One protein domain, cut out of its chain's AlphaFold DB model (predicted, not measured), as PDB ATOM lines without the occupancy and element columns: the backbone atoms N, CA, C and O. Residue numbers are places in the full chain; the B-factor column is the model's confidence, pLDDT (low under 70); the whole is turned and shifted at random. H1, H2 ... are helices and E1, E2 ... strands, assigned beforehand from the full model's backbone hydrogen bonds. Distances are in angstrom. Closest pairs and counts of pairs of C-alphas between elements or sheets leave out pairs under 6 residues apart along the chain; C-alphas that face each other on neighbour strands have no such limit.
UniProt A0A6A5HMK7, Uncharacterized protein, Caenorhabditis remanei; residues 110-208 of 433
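AT A GLANCE: This is residues 110 to 208 of the 433 residues of an uncharacterized protein of Caenorhabditis remanei (UniProt A0A6A5HMK7). A twisted sheet of four strands has the helix H1 packed over one face and running along its strands, while a second helix, H2, stands off from it and only grazes the sheet; the loop residues 180 to 185 stick out. Ahead of H1, residues 114 to 115 pair alongside edge strand E2. The printed part has 99 residues, with two named helices and four named strands in the order H1, E1, H2, E2, E3, E4; the sheet runs E2, E1, E3, E4 and is mixed. The class is mixed, helices and strands, with under half of the residues, 46 of 99, in named elements. The whole is compact, with a radius of gyration of the C-alphas of 13.8 A and spans of 36 by 32 by 26 A.

IN THESE COORDINATES: H1 is residues 118 to 126, 12.1 A long, beginning at C-alpha 118 (-18.611, -5.286, 1.100). E1 is residues 132 to 137, 15.9 A long. H2 is residues 159 to 166, with C-alpha 159 at (-3.443, 1.977, 15.054). E2 is residues 171 to 176, 16.9 A long. E3 is residues 189 to 196, 22.9 A long, and E4 is residues 199 to 207, 24.1 A long, ending at C-alpha 207 (-18.007, 0.888, 22.466).

HOW THE PARTS SIT: E1 and E2 are parallel at 23 degrees, with N 135 and O 173 2.9 A apart, within hydrogen-bond range. E1, H2 and E2 form a strand-helix-strand unit, two parallel neighbour strands with a helix between them in the chain, and its crossover is right-handed. E1 and E3 are antiparallel at 165 degrees, with N 134 and O 193 at 2.9 A. E3 and E4 are an antiparallel hairpin at 166 degrees, with N 194 and O 202 at 2.8 A. E2 and E4 are edge strands and are apart. H1 is on the sheet at a height of 8.6 A, over E1 and only just not over E3, on which 2 of its C-alphas fall; it stands at 3 degrees to E1 on the local plane. The closest C-alphas of H1 and E3 are those of Ile 125 and Tyr 195, 6.2 A. H2 is only just on the sheet, with 5 pairs of C-alphas within 10 A, and only grazes it with residues 162 to 166; its closest C-alphas to E2 are Tyr 166 and Val 172, 7.6 A. H1 and H2 are apart. In H1 and H2 every O i to N i+4 pair is within hydrogen-bond range.

THE WHOLE: The C-alphas of Asn 168 and Lys 182, the two farthest apart, are 39.3 A apart. The printed part has no cut. The links E1 to H2, 21 residues, and E2 to E3, 12 residues, are long. The mean pLDDT of the printed part is 70.1, with 40 residues under 70, among them residues 138 to 156 and 178 to 189.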
ATOM      1  N   SER A 110       0.652   4.844   5.457       61.25
ATOM      2  CA  SER A 110       1.230   4.085   4.335       61.25
ATOM      3  C   SER A 110       1.038   2.565   4.454       61.25
ATOM      4  O   SER A 110       1.150   1.851   3.460       61.25
ATOM      5  N   ARG A 111       0.733   2.070   5.662       75.31
ATOM      6  CA  ARG A 111       0.570   0.643   5.989       75.31
ATOM      7  C   ARG A 111      -0.898   0.206   6.037       75.31
ATOM      8  O   ARG A 111      -1.188  -0.986   5.956       75.31
ATOM      9  N   MET A 112      -1.833   1.151   6.155       78.25
ATOM     10  CA  MET A 112      -3.266   0.864   6.257       78.25
ATOM     11  C   MET A 112      -3.874   0.468   4.907       78.25
ATOM     12  O   MET A 112      -3.772   1.195   3.921       78.25
ATOM     13  N   LYS A 113      -4.571  -0.673   4.882       87.62
ATOM     14  CA  LYS A 113      -5.295  -1.180   3.708       87.62
ATOM     15  C   LYS A 113      -6.799  -0.975   3.897       87.62
ATOM     16  O   LYS A 113      -7.404  -1.630   4.746       87.62
ATOM     17  N   PHE A 114      -7.404  -0.078   3.124       83.88
ATOM     18  CA  PHE A 114      -8.837   0.221   3.218       83.88
ATOM     19  C   PHE A 114      -9.669  -0.631   2.256       83.88
ATOM     20  O   PHE A 114      -9.252  -0.910   1.134       83.88
ATOM     21  N   LEU A 115     -10.857  -1.026   2.709       83.94
ATOM     22  CA  LEU A 115     -11.888  -1.680   1.913       83.94
ATOM     23  C   LEU A 115     -13.063  -0.716   1.792       83.94
ATOM     24  O   LEU A 115     -13.629  -0.278   2.793       83.94
ATOM     25  N   GLU A 116     -13.449  -0.396   0.568       76.38
ATOM     26  CA  GLU A 116     -14.527   0.550   0.288       76.38
ATOM     27  C   GLU A 116     -15.884  -0.160   0.270       76.38
ATOM     28  O   GLU A 116     -16.881   0.354   0.779       76.38
ATOM     29  N   THR A 117     -15.919  -1.389  -0.254       74.69
ATOM     30  CA  THR A 117     -17.160  -2.133  -0.509       74.69
ATOM     31  C   THR A 117     -17.208  -3.464   0.239       74.69
ATOM     32  O   THR A 117     -16.184  -4.087   0.516       74.69
ATOM     33  N   TYR A 118     -18.420  -3.944   0.536       75.19
ATOM     34  CA  TYR A 118     -18.611  -5.286   1.100       75.19
ATOM     35  C   TYR A 118     -18.174  -6.403   0.139       75.19
ATOM     36  O   TYR A 118     -17.774  -7.467   0.594       75.19
ATOM     37  N   ASP A 119     -18.174  -6.166  -1.174       75.62
ATOM     38  CA  ASP A 119     -17.626  -7.128  -2.139       75.62
ATOM     39  C   ASP A 119     -16.117  -7.337  -1.926       75.62
ATOM     40  O   ASP A 119     -15.637  -8.468  -1.906       75.62
ATOM     41  N   GLN A 120     -15.367  -6.260  -1.664       82.88
ATOM     42  CA  GLN A 120     -13.946  -6.364  -1.315       82.88
ATOM     43  C   GLN A 120     -13.736  -7.113   0.010       82.88
ATOM     44  O   GLN A 120     -12.821  -7.930   0.094       82.88
ATOM     45  N   VAL A 121     -14.607  -6.902   1.007       81.75
ATOM     46  CA  VAL A 121     -14.611  -7.676   2.265       81.75
ATOM     47  C   VAL A 121     -14.774  -9.171   1.982       81.75
ATOM     48  O   VAL A 121     -13.965  -9.975   2.442       81.75
ATOM     49  N   LEU A 122     -15.770  -9.550   1.176       79.12
ATOM     50  CA  LEU A 122     -16.022 -10.948   0.818       79.12
ATOM     51  C   LEU A 122     -14.826 -11.570   0.084       79.12
ATOM     52  O   LEU A 122     -14.445 -12.699   0.386       79.12
ATOM     53  N   ARG A 123     -14.182 -10.830  -0.824       82.81
ATOM     54  CA  ARG A 123     -12.988 -11.307  -1.542       82.81
ATOM     55  C   ARG A 123     -11.809 -11.583  -0.616       82.81
ATOM     56  O   ARG A 123     -11.154 -12.609  -0.788       82.81
ATOM     57  N   VAL A 124     -11.533 -10.704   0.353       86.31
ATOM     58  CA  VAL A 124     -10.377 -10.895   1.248       86.31
ATOM     59  C   VAL A 124     -10.588 -12.043   2.235       86.31
ATOM     60  O   VAL A 124      -9.609 -12.676   2.608       86.31
ATOM     61  N   ILE A 125     -11.829 -12.374   2.615       84.00
ATOM     62  CA  ILE A 125     -12.115 -13.501   3.528       84.00
ATOM     63  C   ILE A 125     -12.379 -14.838   2.808       84.00
ATOM     64  O   ILE A 125     -12.297 -15.892   3.449       84.00
ATOM     65  N   ALA A 126     -12.652 -14.801   1.494       77.25
ATOM     66  CA  ALA A 126     -13.001 -15.961   0.666       77.25
ATOM     67  C   ALA A 126     -11.939 -17.061   0.662       77.25
ATOM     68  O   ALA A 126     -12.240 -18.239   0.861       77.25
ATOM     69  N   ASN A 127     -10.690 -16.676   0.410       76.56
ATOM     70  CA  ASN A 127      -9.575 -17.610   0.323       76.56
ATOM     71  C   ASN A 127      -8.256 -16.947   0.751       76.56
ATOM     72  O   ASN A 127      -7.386 -16.693  -0.090       76.56
ATOM     73  N   PRO A 128      -8.110 -16.600   2.038       82.88
ATOM     74  CA  PRO A 128      -6.965 -15.834   2.482       82.88
ATOM     75  C   PRO A 128      -5.745 -16.732   2.725       82.88
ATOM     76  O   PRO A 128      -5.864 -17.848   3.235       82.88
ATOM     77  N   GLN A 129      -4.556 -16.231   2.376       81.81
ATOM     78  CA  GLN A 129      -3.286 -16.927   2.624       81.81
ATOM     79  C   GLN A 129      -2.850 -16.817   4.096       81.81
ATOM     80  O   GLN A 129      -2.243 -17.745   4.631       81.81
ATOM     81  N   LYS A 130      -3.207 -15.712   4.766       87.06
ATOM     82  CA  LYS A 130      -3.046 -15.491   6.212       87.06
ATOM     83  C   LYS A 130      -4.411 -15.314   6.884       87.06
ATOM     84  O   LYS A 130      -5.364 -14.942   6.212       87.06
ATOM     85  N   PRO A 131      -4.554 -15.544   8.196       86.94
ATOM     86  CA  PRO A 131      -5.741 -15.098   8.919       86.94
ATOM     87  C   PRO A 131      -5.963 -13.589   8.726       86.94
ATOM     88  O   PRO A 131      -5.007 -12.813   8.717       86.94
ATOM     89  N   VAL A 132      -7.215 -13.177   8.549       90.00
ATOM     90  CA  VAL A 132      -7.580 -11.799   8.193       90.00
ATOM     91  C   VAL A 132      -8.198 -11.109   9.397       90.00
ATOM     92  O   VAL A 132      -9.099 -11.659  10.029       90.00
ATOM     93  N   ILE A 133      -7.748  -9.892   9.688       91.94
ATOM     94  CA  ILE A 133      -8.402  -8.990  10.637       91.94
ATOM     95  C   ILE A 133      -9.042  -7.860   9.840       91.94
ATOM     96  O   ILE A 133      -8.367  -7.193   9.059       91.94
ATOM     97  N   ILE A 134     -10.330  -7.617  10.065       88.00
ATOM     98  CA  ILE A 134     -11.020  -6.445   9.526       88.00
ATOM     99  C   ILE A 134     -11.494  -5.590  10.691       88.00
ATOM    100  O   ILE A 134     -12.273  -6.041  11.532       88.00
ATOM    101  N   ILE A 135     -11.010  -4.350  10.727       87.06
ATOM    102  CA  ILE A 135     -11.458  -3.326  11.660       87.06
ATOM    103  C   ILE A 135     -12.531  -2.496  10.966       87.06
ATOM    104  O   ILE A 135     -12.264  -1.748  10.022       87.06
ATOM    105  N   TYR A 136     -13.754  -2.628  11.453       81.19
ATOM    106  CA  TYR A 136     -14.882  -1.831  11.022       81.19
ATOM    107  C   TYR A 136     -14.973  -0.577  11.882       81.19
ATOM    108  O   TYR A 136     -15.225  -0.657  13.087       81.19
ATOM    109  N   TYR A 137     -14.756   0.578  11.263       76.75
ATOM    110  CA  TYR A 137     -14.748   1.863  11.952       76.75
ATOM    111  C   TYR A 137     -15.960   2.705  11.565       76.75
ATOM    112  O   TYR A 137     -16.537   2.568  10.481       76.75
ATOM    113  N   VAL A 138     -16.348   3.590  12.475       67.50
ATOM    114  CA  VAL A 138     -17.453   4.527  12.276       67.50
ATOM    115  C   VAL A 138     -16.876   5.909  12.008       67.50
ATOM    116  O   VAL A 138     -15.989   6.365  12.727       67.50
ATOM    117  N   VAL A 139     -17.401   6.563  10.975       61.19
ATOM    118  CA  VAL A 139     -17.164   7.983  10.709       61.19
ATOM    119  C   VAL A 139     -18.397   8.743  11.185       61.19
ATOM    120  O   VAL A 139     -19.526   8.377  10.843       61.19
ATOM    121  N   SER A 140     -18.205   9.754  12.021       54.06
ATOM    122  CA  SER A 140     -19.271  10.619  12.510       54.06
ATOM    123  C   SER A 140     -19.815  11.521  11.394       54.06
ATOM    124  O   SER A 140     -19.251  11.642  10.308       54.06
ATOM    125  N   HIS A 141     -20.972  12.135  11.642       48.28
ATOM    126  CA  HIS A 141     -21.691  12.969  10.671       48.28
ATOM    127  C   HIS A 141     -20.910  14.209  10.193       48.28
ATOM    128  O   HIS A 141     -21.210  14.740   9.129       48.28
ATOM    129  N   ASP A 142     -19.921  14.650  10.967       42.41
ATOM    130  CA  ASP A 142     -18.963  15.722  10.678       42.41
ATOM    131  C   ASP A 142     -17.676  15.218   9.988       42.41
ATOM    132  O   ASP A 142     -16.765  15.999   9.732       42.41
ATOM    133  N   GLY A 143     -17.603  13.928   9.643       43.53
ATOM    134  CA  GLY A 143     -16.485  13.342   8.901       43.53
ATOM    135  C   GLY A 143     -15.304  12.889   9.763       43.53
ATOM    136  O   GLY A 143     -14.282  12.480   9.211       43.53
ATOM    137  N   LEU A 144     -15.419  12.932  11.095       48.03
ATOM    138  CA  LEU A 144     -14.361  12.493  12.010       48.03
ATOM    139  C   LEU A 144     -14.426  10.985  12.294       48.03
ATOM    140  O   LEU A 144     -15.474  10.350  12.239       48.03
ATOM    141  N   ILE A 145     -13.279  10.388  12.617       61.00
ATOM    142  CA  ILE A 145     -13.180   8.990  13.048       61.00
ATOM    143  C   ILE A 145     -13.012   8.971  14.574       61.00
ATOM    144  O   ILE A 145     -11.937   9.274  15.092       61.00
ATOM    145  N   GLU A 146     -14.066   8.603  15.305       58.03
ATOM    146  CA  GLU A 146     -14.028   8.453  16.768       58.03
ATOM    147  C   GLU A 146     -13.377   7.108  17.134       58.03
ATOM    148  O   GLU A 146     -14.008   6.059  16.999       58.03
ATOM    149  N   LYS A 147     -12.112   7.113  17.577       64.94
ATOM    150  CA  LYS A 147     -11.399   5.892  17.997       64.94
ATOM    151  C   LYS A 147     -12.012   5.289  19.277       64.94
ATOM    152  O   LYS A 147     -12.427   6.046  20.155       64.94
ATOM    153  N   PRO A 148     -12.027   3.952  19.441       64.12
ATOM    154  CA  PRO A 148     -12.491   3.311  20.667       64.12
ATOM    155  C   PRO A 148     -11.597   3.671  21.850       64.12
ATOM    156  O   PRO A 148     -10.373   3.696  21.714       64.12
ATOM    157  N   LEU A 149     -12.213   3.899  23.008       57.09
ATOM    158  CA  LEU A 149     -11.521   4.080  24.279       57.09
ATOM    159  C   LEU A 149     -11.415   2.721  24.977       57.09
ATOM    160  O   LEU A 149     -12.429   2.048  25.185       57.09
ATOM    161  N   GLY A 150     -10.203   2.304  25.340       53.38
ATOM    162  CA  GLY A 150     -10.014   1.113  26.156       53.38
ATOM    163  C   GLY A 150     -10.621   1.337  27.538       53.38
ATOM    164  O   GLY A 150     -10.109   2.141  28.304       53.38
ATOM    165  N   VAL A 151     -11.702   0.629  27.876       43.12
ATOM    166  CA  VAL A 151     -12.413   0.802  29.164       43.12
ATOM    167  C   VAL A 151     -11.496   0.536  30.369       43.12
ATOM    168  O   VAL A 151     -11.699   1.102  31.435       43.12
ATOM    169  N   GLN A 152     -10.467  -0.299  30.197       39.81
ATOM    170  CA  GLN A 152      -9.478  -0.599  31.236       39.81
ATOM    171  C   GLN A 152      -8.265   0.346  31.185       39.81
ATOM    172  O   GLN A 152      -7.849   0.849  32.223       39.81
ATOM    173  N   SER A 153      -7.733   0.653  29.996       45.44
ATOM    174  CA  SER A 153      -6.519   1.474  29.842       45.44
ATOM    175  C   SER A 153      -6.772   2.983  29.828       45.44
ATOM    176  O   SER A 153      -5.838   3.759  29.991       45.44
ATOM    177  N   HIS A 154      -8.015   3.426  29.607       46.56
ATOM    178  CA  HIS A 154      -8.379   4.826  29.339       46.56
ATOM    179  C   HIS A 154      -7.579   5.462  28.182       46.56
ATOM    180  O   HIS A 154      -7.540   6.682  28.039       46.56
ATOM    181  N   GLN A 155      -6.963   4.639  27.328       52.66
ATOM    182  CA  GLN A 155      -6.234   5.060  26.135       52.66
ATOM    183  C   GLN A 155      -7.085   4.790  24.893       52.66
ATOM    184  O   GLN A 155      -7.767   3.764  24.795       52.66
ATOM    185  N   PHE A 156      -7.058   5.715  23.934       61.69
ATOM    186  CA  PHE A 156      -7.675   5.496  22.630       61.69
ATOM    187  C   PHE A 156      -6.887   4.454  21.832       61.69
ATOM    188  O   PHE A 156      -5.669   4.359  21.952       61.69
ATOM    189  N   PHE A 157      -7.576   3.692  20.986       70.06
ATOM    190  CA  PHE A 157      -6.969   2.684  20.117       70.06
ATOM    191  C   PHE A 157      -5.815   3.253  19.261       70.06
ATOM    192  O   PHE A 157      -6.038   4.083  18.371       70.06
ATOM    193  N   ASP A 158      -4.586   2.782  19.500       73.81
ATOM    194  CA  ASP A 158      -3.404   3.130  18.705       73.81
ATOM    195  C   ASP A 158      -3.251   2.178  17.510       73.81
ATOM    196  O   ASP A 158      -2.880   1.010  17.633       73.81
ATOM    197  N   ILE A 159      -3.533   2.709  16.319       77.56
ATOM    198  CA  ILE A 159      -3.443   1.977  15.054       77.56
ATOM    199  C   ILE A 159      -1.997   1.558  14.755       77.56
ATOM    200  O   ILE A 159      -1.784   0.474  14.222       77.56
ATOM    201  N   THR A 160      -1.005   2.385  15.094       73.44
ATOM    202  CA  THR A 160       0.410   2.101  14.811       73.44
ATOM    203  C   THR A 160       0.872   0.919  15.644       73.44
ATOM    204  O   THR A 160       1.354  -0.067  15.092       73.44
ATOM    205  N   GLN A 161       0.612   0.969  16.953       76.12
ATOM    206  CA  GLN A 161       0.933  -0.124  17.869       76.12
ATOM    207  C   GLN A 161       0.210  -1.422  17.479       76.12
ATOM    208  O   GLN A 161       0.778  -2.513  17.562       76.12
ATOM    209  N   PHE A 162      -1.045  -1.316  17.031       83.31
ATOM    210  CA  PHE A 162      -1.803  -2.467  16.553       83.31
ATOM    211  C   PHE A 162      -1.168  -3.092  15.305       83.31
ATOM    212  O   PHE A 162      -0.979  -4.309  15.254       83.31
ATOM    213  N   LEU A 163      -0.819  -2.273  14.309       82.94
ATOM    214  CA  LEU A 163      -0.183  -2.742  13.081       82.94
ATOM    215  C   LEU A 163       1.191  -3.356  13.369       82.94
ATOM    216  O   LEU A 163       1.441  -4.472  12.922       82.94
ATOM    217  N   ASP A 164       2.022  -2.712  14.196       80.12
ATOM    218  CA  ASP A 164       3.341  -3.229  14.598       80.12
ATOM    219  C   ASP A 164       3.241  -4.627  15.222       80.12
ATOM    220  O   ASP A 164       4.084  -5.496  14.985       80.12
ATOM    221  N   LYS A 165       2.181  -4.866  16.001       82.88
ATOM    222  CA  LYS A 165       1.956  -6.136  16.689       82.88
ATOM    223  C   LYS A 165       1.393  -7.234  15.783       82.88
ATOM    224  O   LYS A 165       1.746  -8.399  15.970       82.88
ATOM    225  N   TYR A 166       0.500  -6.904  14.848       84.94
ATOM    226  CA  TYR A 166      -0.323  -7.913  14.170       84.94
ATOM    227  C   TYR A 166      -0.125  -8.023  12.654       84.94
ATOM    228  O   TYR A 166      -0.402  -9.094  12.118       84.94
ATOM    229  N   GLU A 167       0.383  -7.005  11.950       86.31
ATOM    230  CA  GLU A 167       0.410  -6.992  10.471       86.31
ATOM    231  C   GLU A 167       1.342  -8.050   9.845       86.31
ATOM    232  O   GLU A 167       1.173  -8.452   8.693       86.31
ATOM    233  N   ASN A 168       2.325  -8.539  10.607       85.12
ATOM    234  CA  ASN A 168       3.210  -9.615  10.153       85.12
ATOM    235  C   ASN A 168       2.491 -10.975  10.135       85.12
ATOM    236  O   ASN A 168       2.730 -11.799   9.245       85.12
ATOM    237  N   THR A 169       1.582 -11.190  11.087       87.81
ATOM    238  CA  THR A 169       0.872 -12.460  11.306       87.81
ATOM    239  C   THR A 169      -0.479 -12.493  10.595       87.81
ATOM    240  O   THR A 169      -0.859 -13.525  10.046       87.81
ATOM    241  N   PHE A 170      -1.186 -11.364  10.582       90.69
ATOM    242  CA  PHE A 170      -2.521 -11.213  10.016       90.69
ATOM    243  C   PHE A 170      -2.497 -10.269   8.821       90.69
ATOM    244  O   PHE A 170      -1.783  -9.268   8.831       90.69
ATOM    245  N   ASP A 171      -3.347 -10.525   7.831       90.94
ATOM    246  CA  ASP A 171      -3.682  -9.486   6.862       90.94
ATOM    247  C   ASP A 171      -4.714  -8.543   7.495       90.94
ATOM    248  O   ASP A 171      -5.854  -8.935   7.748       90.94
ATOM    249  N   VAL A 172      -4.297  -7.310   7.793       90.94
ATOM    250  CA  VAL A 172      -5.127  -6.306   8.479       90.94
ATOM    251  C   VAL A 172      -5.738  -5.334   7.467       90.94
ATOM    252  O   VAL A 172      -5.018  -4.722   6.675       90.94
ATOM    253  N   TYR A 173      -7.060  -5.164   7.528       90.38
ATOM    254  CA  TYR A 173      -7.829  -4.242   6.691       90.38
ATOM    255  C   TYR A 173      -8.764  -3.354   7.520       90.38
ATOM    256  O   TYR A 173      -9.160  -3.708   8.630       90.38
ATOM    257  N   PHE A 174      -9.169  -2.220   6.947       87.69
ATOM    258  CA  PHE A 174     -10.086  -1.258   7.559       87.69
ATOM    259  C   PHE A 174     -11.298  -1.021   6.652       87.69
ATOM    260  O   PHE A 174     -11.126  -0.689   5.482       87.69
ATOM    261  N   LYS A 175     -12.523  -1.155   7.172       83.88
ATOM    262  CA  LYS A 175     -13.771  -0.895   6.431       83.88
ATOM    263  C   LYS A 175     -14.629   0.112   7.186       83.88
ATOM    264  O   LYS A 175     -14.969  -0.098   8.344       83.88
ATOM    265  N   GLN A 176     -15.036   1.186   6.525       79.06
ATOM    266  CA  GLN A 176     -16.030   2.096   7.090       79.06
ATOM    267  C   GLN A 176     -17.412   1.428   7.132       79.06
ATOM    268  O   GLN A 176     -17.826   0.811   6.147       79.06
ATOM    269  N   LEU A 177     -18.145   1.571   8.237       72.12
ATOM    270  CA  LEU A 177     -19.535   1.114   8.344       72.12
ATOM    271  C   LEU A 177     -20.507   2.093   7.672       72.12
ATOM    272  O   LEU A 177     -20.561   3.273   8.018       72.12
ATOM    273  N   ASP A 178     -21.319   1.575   6.748       61.31
ATOM    274  CA  ASP A 178     -22.350   2.332   6.035       61.31
ATOM    275  C   ASP A 178     -23.681   2.264   6.810       61.31
ATOM    276  O   ASP A 178     -24.496   1.363   6.598       61.31
ATOM    277  N   TYR A 179     -23.927   3.202   7.731       56.56
ATOM    278  CA  TYR A 179     -25.199   3.260   8.465       56.56
ATOM    279  C   TYR A 179     -26.356   3.668   7.538       56.56
ATOM    280  O   TYR A 179     -26.528   4.842   7.199       56.56
ATOM    281  N   LYS A 180     -27.209   2.708   7.162       46.41
ATOM    282  CA  LYS A 180     -28.522   3.000   6.567       46.41
ATOM    283  C   LYS A 180     -29.551   3.263   7.679       46.41
ATOM    284  O   LYS A 180     -29.588   2.577   8.692       46.41
ATOM    285  N   ARG A 181     -30.341   4.323   7.482       37.84
ATOM    286  CA  ARG A 181     -31.305   4.951   8.409       37.84
ATOM    287  C   ARG A 181     -32.200   3.996   9.228       37.84
ATOM    288  O   ARG A 181     -32.777   3.074   8.668       37.84
ATOM    289  N   LYS A 182     -32.478   4.466  10.460       38.38
ATOM    290  CA  LYS A 182     -33.575   4.136  11.404       38.38
ATOM    291  C   LYS A 182     -33.481   2.779  12.125       38.38
ATOM    292  O   LYS A 182     -34.040   1.806  11.656       38.38
ATOM    293  N   GLU A 183     -32.814   2.780  13.290       39.78
ATOM    294  CA  GLU A 183     -33.351   2.365  14.617       39.78
ATOM    295  C   GLU A 183     -32.297   1.961  15.668       39.78
ATOM    296  O   GLU A 183     -32.646   1.788  16.829       39.78
ATOM    297  N   GLU A 184     -30.994   1.966  15.372       42.56
ATOM    298  CA  GLU A 184     -29.971   1.615  16.382       42.56
ATOM    299  C   GLU A 184     -28.939   2.725  16.644       42.56
ATOM    300  O   GLU A 184     -27.731   2.511  16.650       42.56
ATOM    301  N   TYR A 185     -29.413   3.933  16.966       40.19
ATOM    302  CA  TYR A 185     -28.585   5.085  17.381       40.19
ATOM    303  C   TYR A 185     -27.859   4.914  18.738       40.19
ATOM    304  O   TYR A 185     -27.443   5.894  19.353       40.19
ATOM    305  N   ARG A 186     -27.695   3.684  19.238       41.91
ATOM    306  CA  ARG A 186     -27.113   3.407  20.562       41.91
ATOM    307  C   ARG A 186     -25.788   2.655  20.555       41.91
ATOM    308  O   ARG A 186     -25.251   2.421  21.632       41.91
ATOM    309  N   ARG A 187     -25.219   2.311  19.397       48.59
ATOM    310  CA  ARG A 187     -23.909   1.644  19.348       48.59
ATOM    311  C   ARG A 187     -22.961   2.338  18.376       48.59
ATOM    312  O   ARG A 187     -22.709   1.867  17.278       48.59
ATOM    313  N   LYS A 188     -22.398   3.470  18.812       53.78
ATOM    314  CA  LYS A 188     -21.141   3.997  18.262       53.78
ATOM    315  C   LYS A 188     -20.011   3.039  18.660       53.78
ATOM    316  O   LYS A 188     -19.285   3.314  19.605       53.78
ATOM    317  N   SER A 189     -19.928   1.865  18.052       62.53
ATOM    318  CA  SER A 189     -18.875   0.893  18.349       62.53
ATOM    319  C   SER A 189     -18.072   0.597  17.101       62.53
ATOM    320  O   SER A 189     -18.640   0.413  16.027       62.53
ATOM    321  N   TRP A 190     -16.751   0.541  17.242       75.06
ATOM    322  CA  TRP A 190     -15.947  -0.152  16.244       75.06
ATOM    323  C   TRP A 190     -16.158  -1.646  16.420       75.06
ATOM    324  O   TRP A 190     -16.382  -2.126  17.534       75.06
ATOM    325  N   HIS A 191     -16.059  -2.381  15.324       75.00
ATOM    326  CA  HIS A 191     -16.138  -3.833  15.340       75.00
ATOM    327  C   HIS A 191     -14.828  -4.400  14.814       75.00
ATOM    328  O   HIS A 191     -14.260  -3.879  13.857       75.00
ATOM    329  N   LEU A 192     -14.339  -5.465  15.436       85.25
ATOM    330  CA  LEU A 192     -13.203  -6.225  14.931       85.25
ATOM    331  C   LEU A 192     -13.685  -7.629  14.608       85.25
ATOM    332  O   LEU A 192     -14.211  -8.317  15.483       85.25
ATOM    333  N   GLY A 193     -13.487  -8.037  13.359       83.56
ATOM    334  CA  GLY A 193     -13.718  -9.402  12.910       83.56
ATOM    335  C   GLY A 193     -12.402 -10.093  12.575       83.56
ATOM    336  O   GLY A 193     -11.575  -9.542  11.845       83.56
ATOM    337  N   CYS A 194     -12.224 -11.306  13.087       84.19
ATOM    338  CA  CYS A 194     -11.148 -12.220  12.716       84.19
ATOM    339  C   CYS A 194     -11.718 -13.324  11.823       84.19
ATOM    340  O   CYS A 194     -12.633 -14.043  12.232       84.19
ATOM    341  N   TYR A 195     -11.150 -13.502  10.632       83.56
ATOM    342  CA  TYR A 195     -11.652 -14.425   9.616       83.56
ATOM    343  C   TYR A 195     -10.559 -15.365   9.111       83.56
ATOM    344  O   TYR A 195      -9.395 -14.984   8.971       83.56
ATOM    345  N   TYR A 196     -10.941 -16.594   8.771       83.69
ATOM    346  CA  TYR A 196     -10.073 -17.522   8.047       83.69
ATOM    347  C   TYR A 196     -10.902 -18.526   7.250       83.69
ATOM    348  O   TYR A 196     -11.781 -19.184   7.807       83.69
ATOM    349  N   LYS A 197     -10.607 -18.667   5.949       77.19
ATOM    350  CA  LYS A 197     -11.266 -19.622   5.037       77.19
ATOM    351  C   LYS A 197     -12.799 -19.590   5.146       77.19
ATOM    352  O   LYS A 197     -13.411 -20.610   5.449       77.19
ATOM    353  N   ASN A 198     -13.408 -18.419   4.942       67.56
ATOM    354  CA  ASN A 198     -14.856 -18.193   5.068       67.56
ATOM    355  C   ASN A 198     -15.485 -18.411   6.452       67.56
ATOM    356  O   ASN A 198     -16.704 -18.316   6.574       67.56
ATOM    357  N   ASN A 199     -14.695 -18.651   7.500       68.81
ATOM    358  CA  ASN A 199     -15.213 -18.756   8.860       68.81
ATOM    359  C   ASN A 199     -14.922 -17.485   9.654       68.81
ATOM    360  O   ASN A 199     -13.804 -16.960   9.613       68.81
ATOM    361  N   VAL A 200     -15.919 -17.032  10.415       75.69
ATOM    362  CA  VAL A 200     -15.733 -16.049  11.486       75.69
ATOM    363  C   VAL A 200     -15.115 -16.787  12.669       75.69
ATOM    364  O   VAL A 200     -15.748 -17.663  13.252       75.69
ATOM    365  N   ILE A 201     -13.862 -16.473  12.995       75.06
ATOM    366  CA  ILE A 201     -13.172 -17.051  14.157       75.06
ATOM    367  C   ILE A 201     -13.618 -16.333  15.431       75.06
ATOM    368  O   ILE A 201     -13.837 -16.963  16.461       75.06
ATOM    369  N   SER A 202     -13.717 -15.005  15.366       68.69
ATOM    370  CA  SER A 202     -14.146 -14.160  16.477       68.69
ATOM    371  C   SER A 202     -14.649 -12.828  15.941       68.69
ATOM    372  O   SER A 202     -14.089 -12.294  14.982       68.69
ATOM    373  N   GLU A 203     -15.684 -12.288  16.570       70.62
ATOM    374  CA  GLU A 203     -16.184 -10.945  16.314       70.62
ATOM    375  C   GLU A 203     -16.478 -10.270  17.651       70.62
ATOM    376  O   GLU A 203     -17.020 -10.883  18.574       70.62
ATOM    377  N   SER A 204     -16.071  -9.015  17.800       66.56
ATOM    378  CA  SER A 204     -16.324  -8.250  19.020       66.56
ATOM    379  C   SER A 204     -16.552  -6.781  18.700       66.56
ATOM    380  O   SER A 204     -15.867  -6.195  17.861       66.56
ATOM    381  N   ALA A 205     -17.533  -6.196  19.383       56.16
ATOM    382  CA  ALA A 205     -17.823  -4.772  19.336       56.16
ATOM    383  C   ALA A 205     -17.142  -4.069  20.515       56.16
ATOM    384  O   ALA A 205     -17.231  -4.531  21.653       56.16
ATOM    385  N   PHE A 206     -16.518  -2.926  20.252       61.16
ATOM    386  CA  PHE A 206     -15.910  -2.068  21.263       61.16
ATOM    387  C   PHE A 206     -16.628  -0.728  21.240       61.16
ATOM    388  O   PHE A 206     -16.614  -0.023  20.231       61.16
ATOM    389  N   SER A 207     -17.299  -0.383  22.336       52.25
ATOM    390  CA  SER A 207     -18.007   0.888  22.466       52.25
ATOM    391  C   SER A 207     -17.032   2.066  22.420       52.25
ATOM    392  O   SER A 207     -16.075   2.101  23.192       52.25
ATOM    393  N   CYS A 208     -17.320   3.075  21.601       44.31
ATOM    394  CA  CYS A 208     -16.752   4.409  21.750       44.31
ATOM    395  C   CYS A 208     -17.427   5.064  22.965       44.31
ATOM    396  O   CYS A 208     -18.480   5.692  22.859       44.31
TER     397      CYS A 208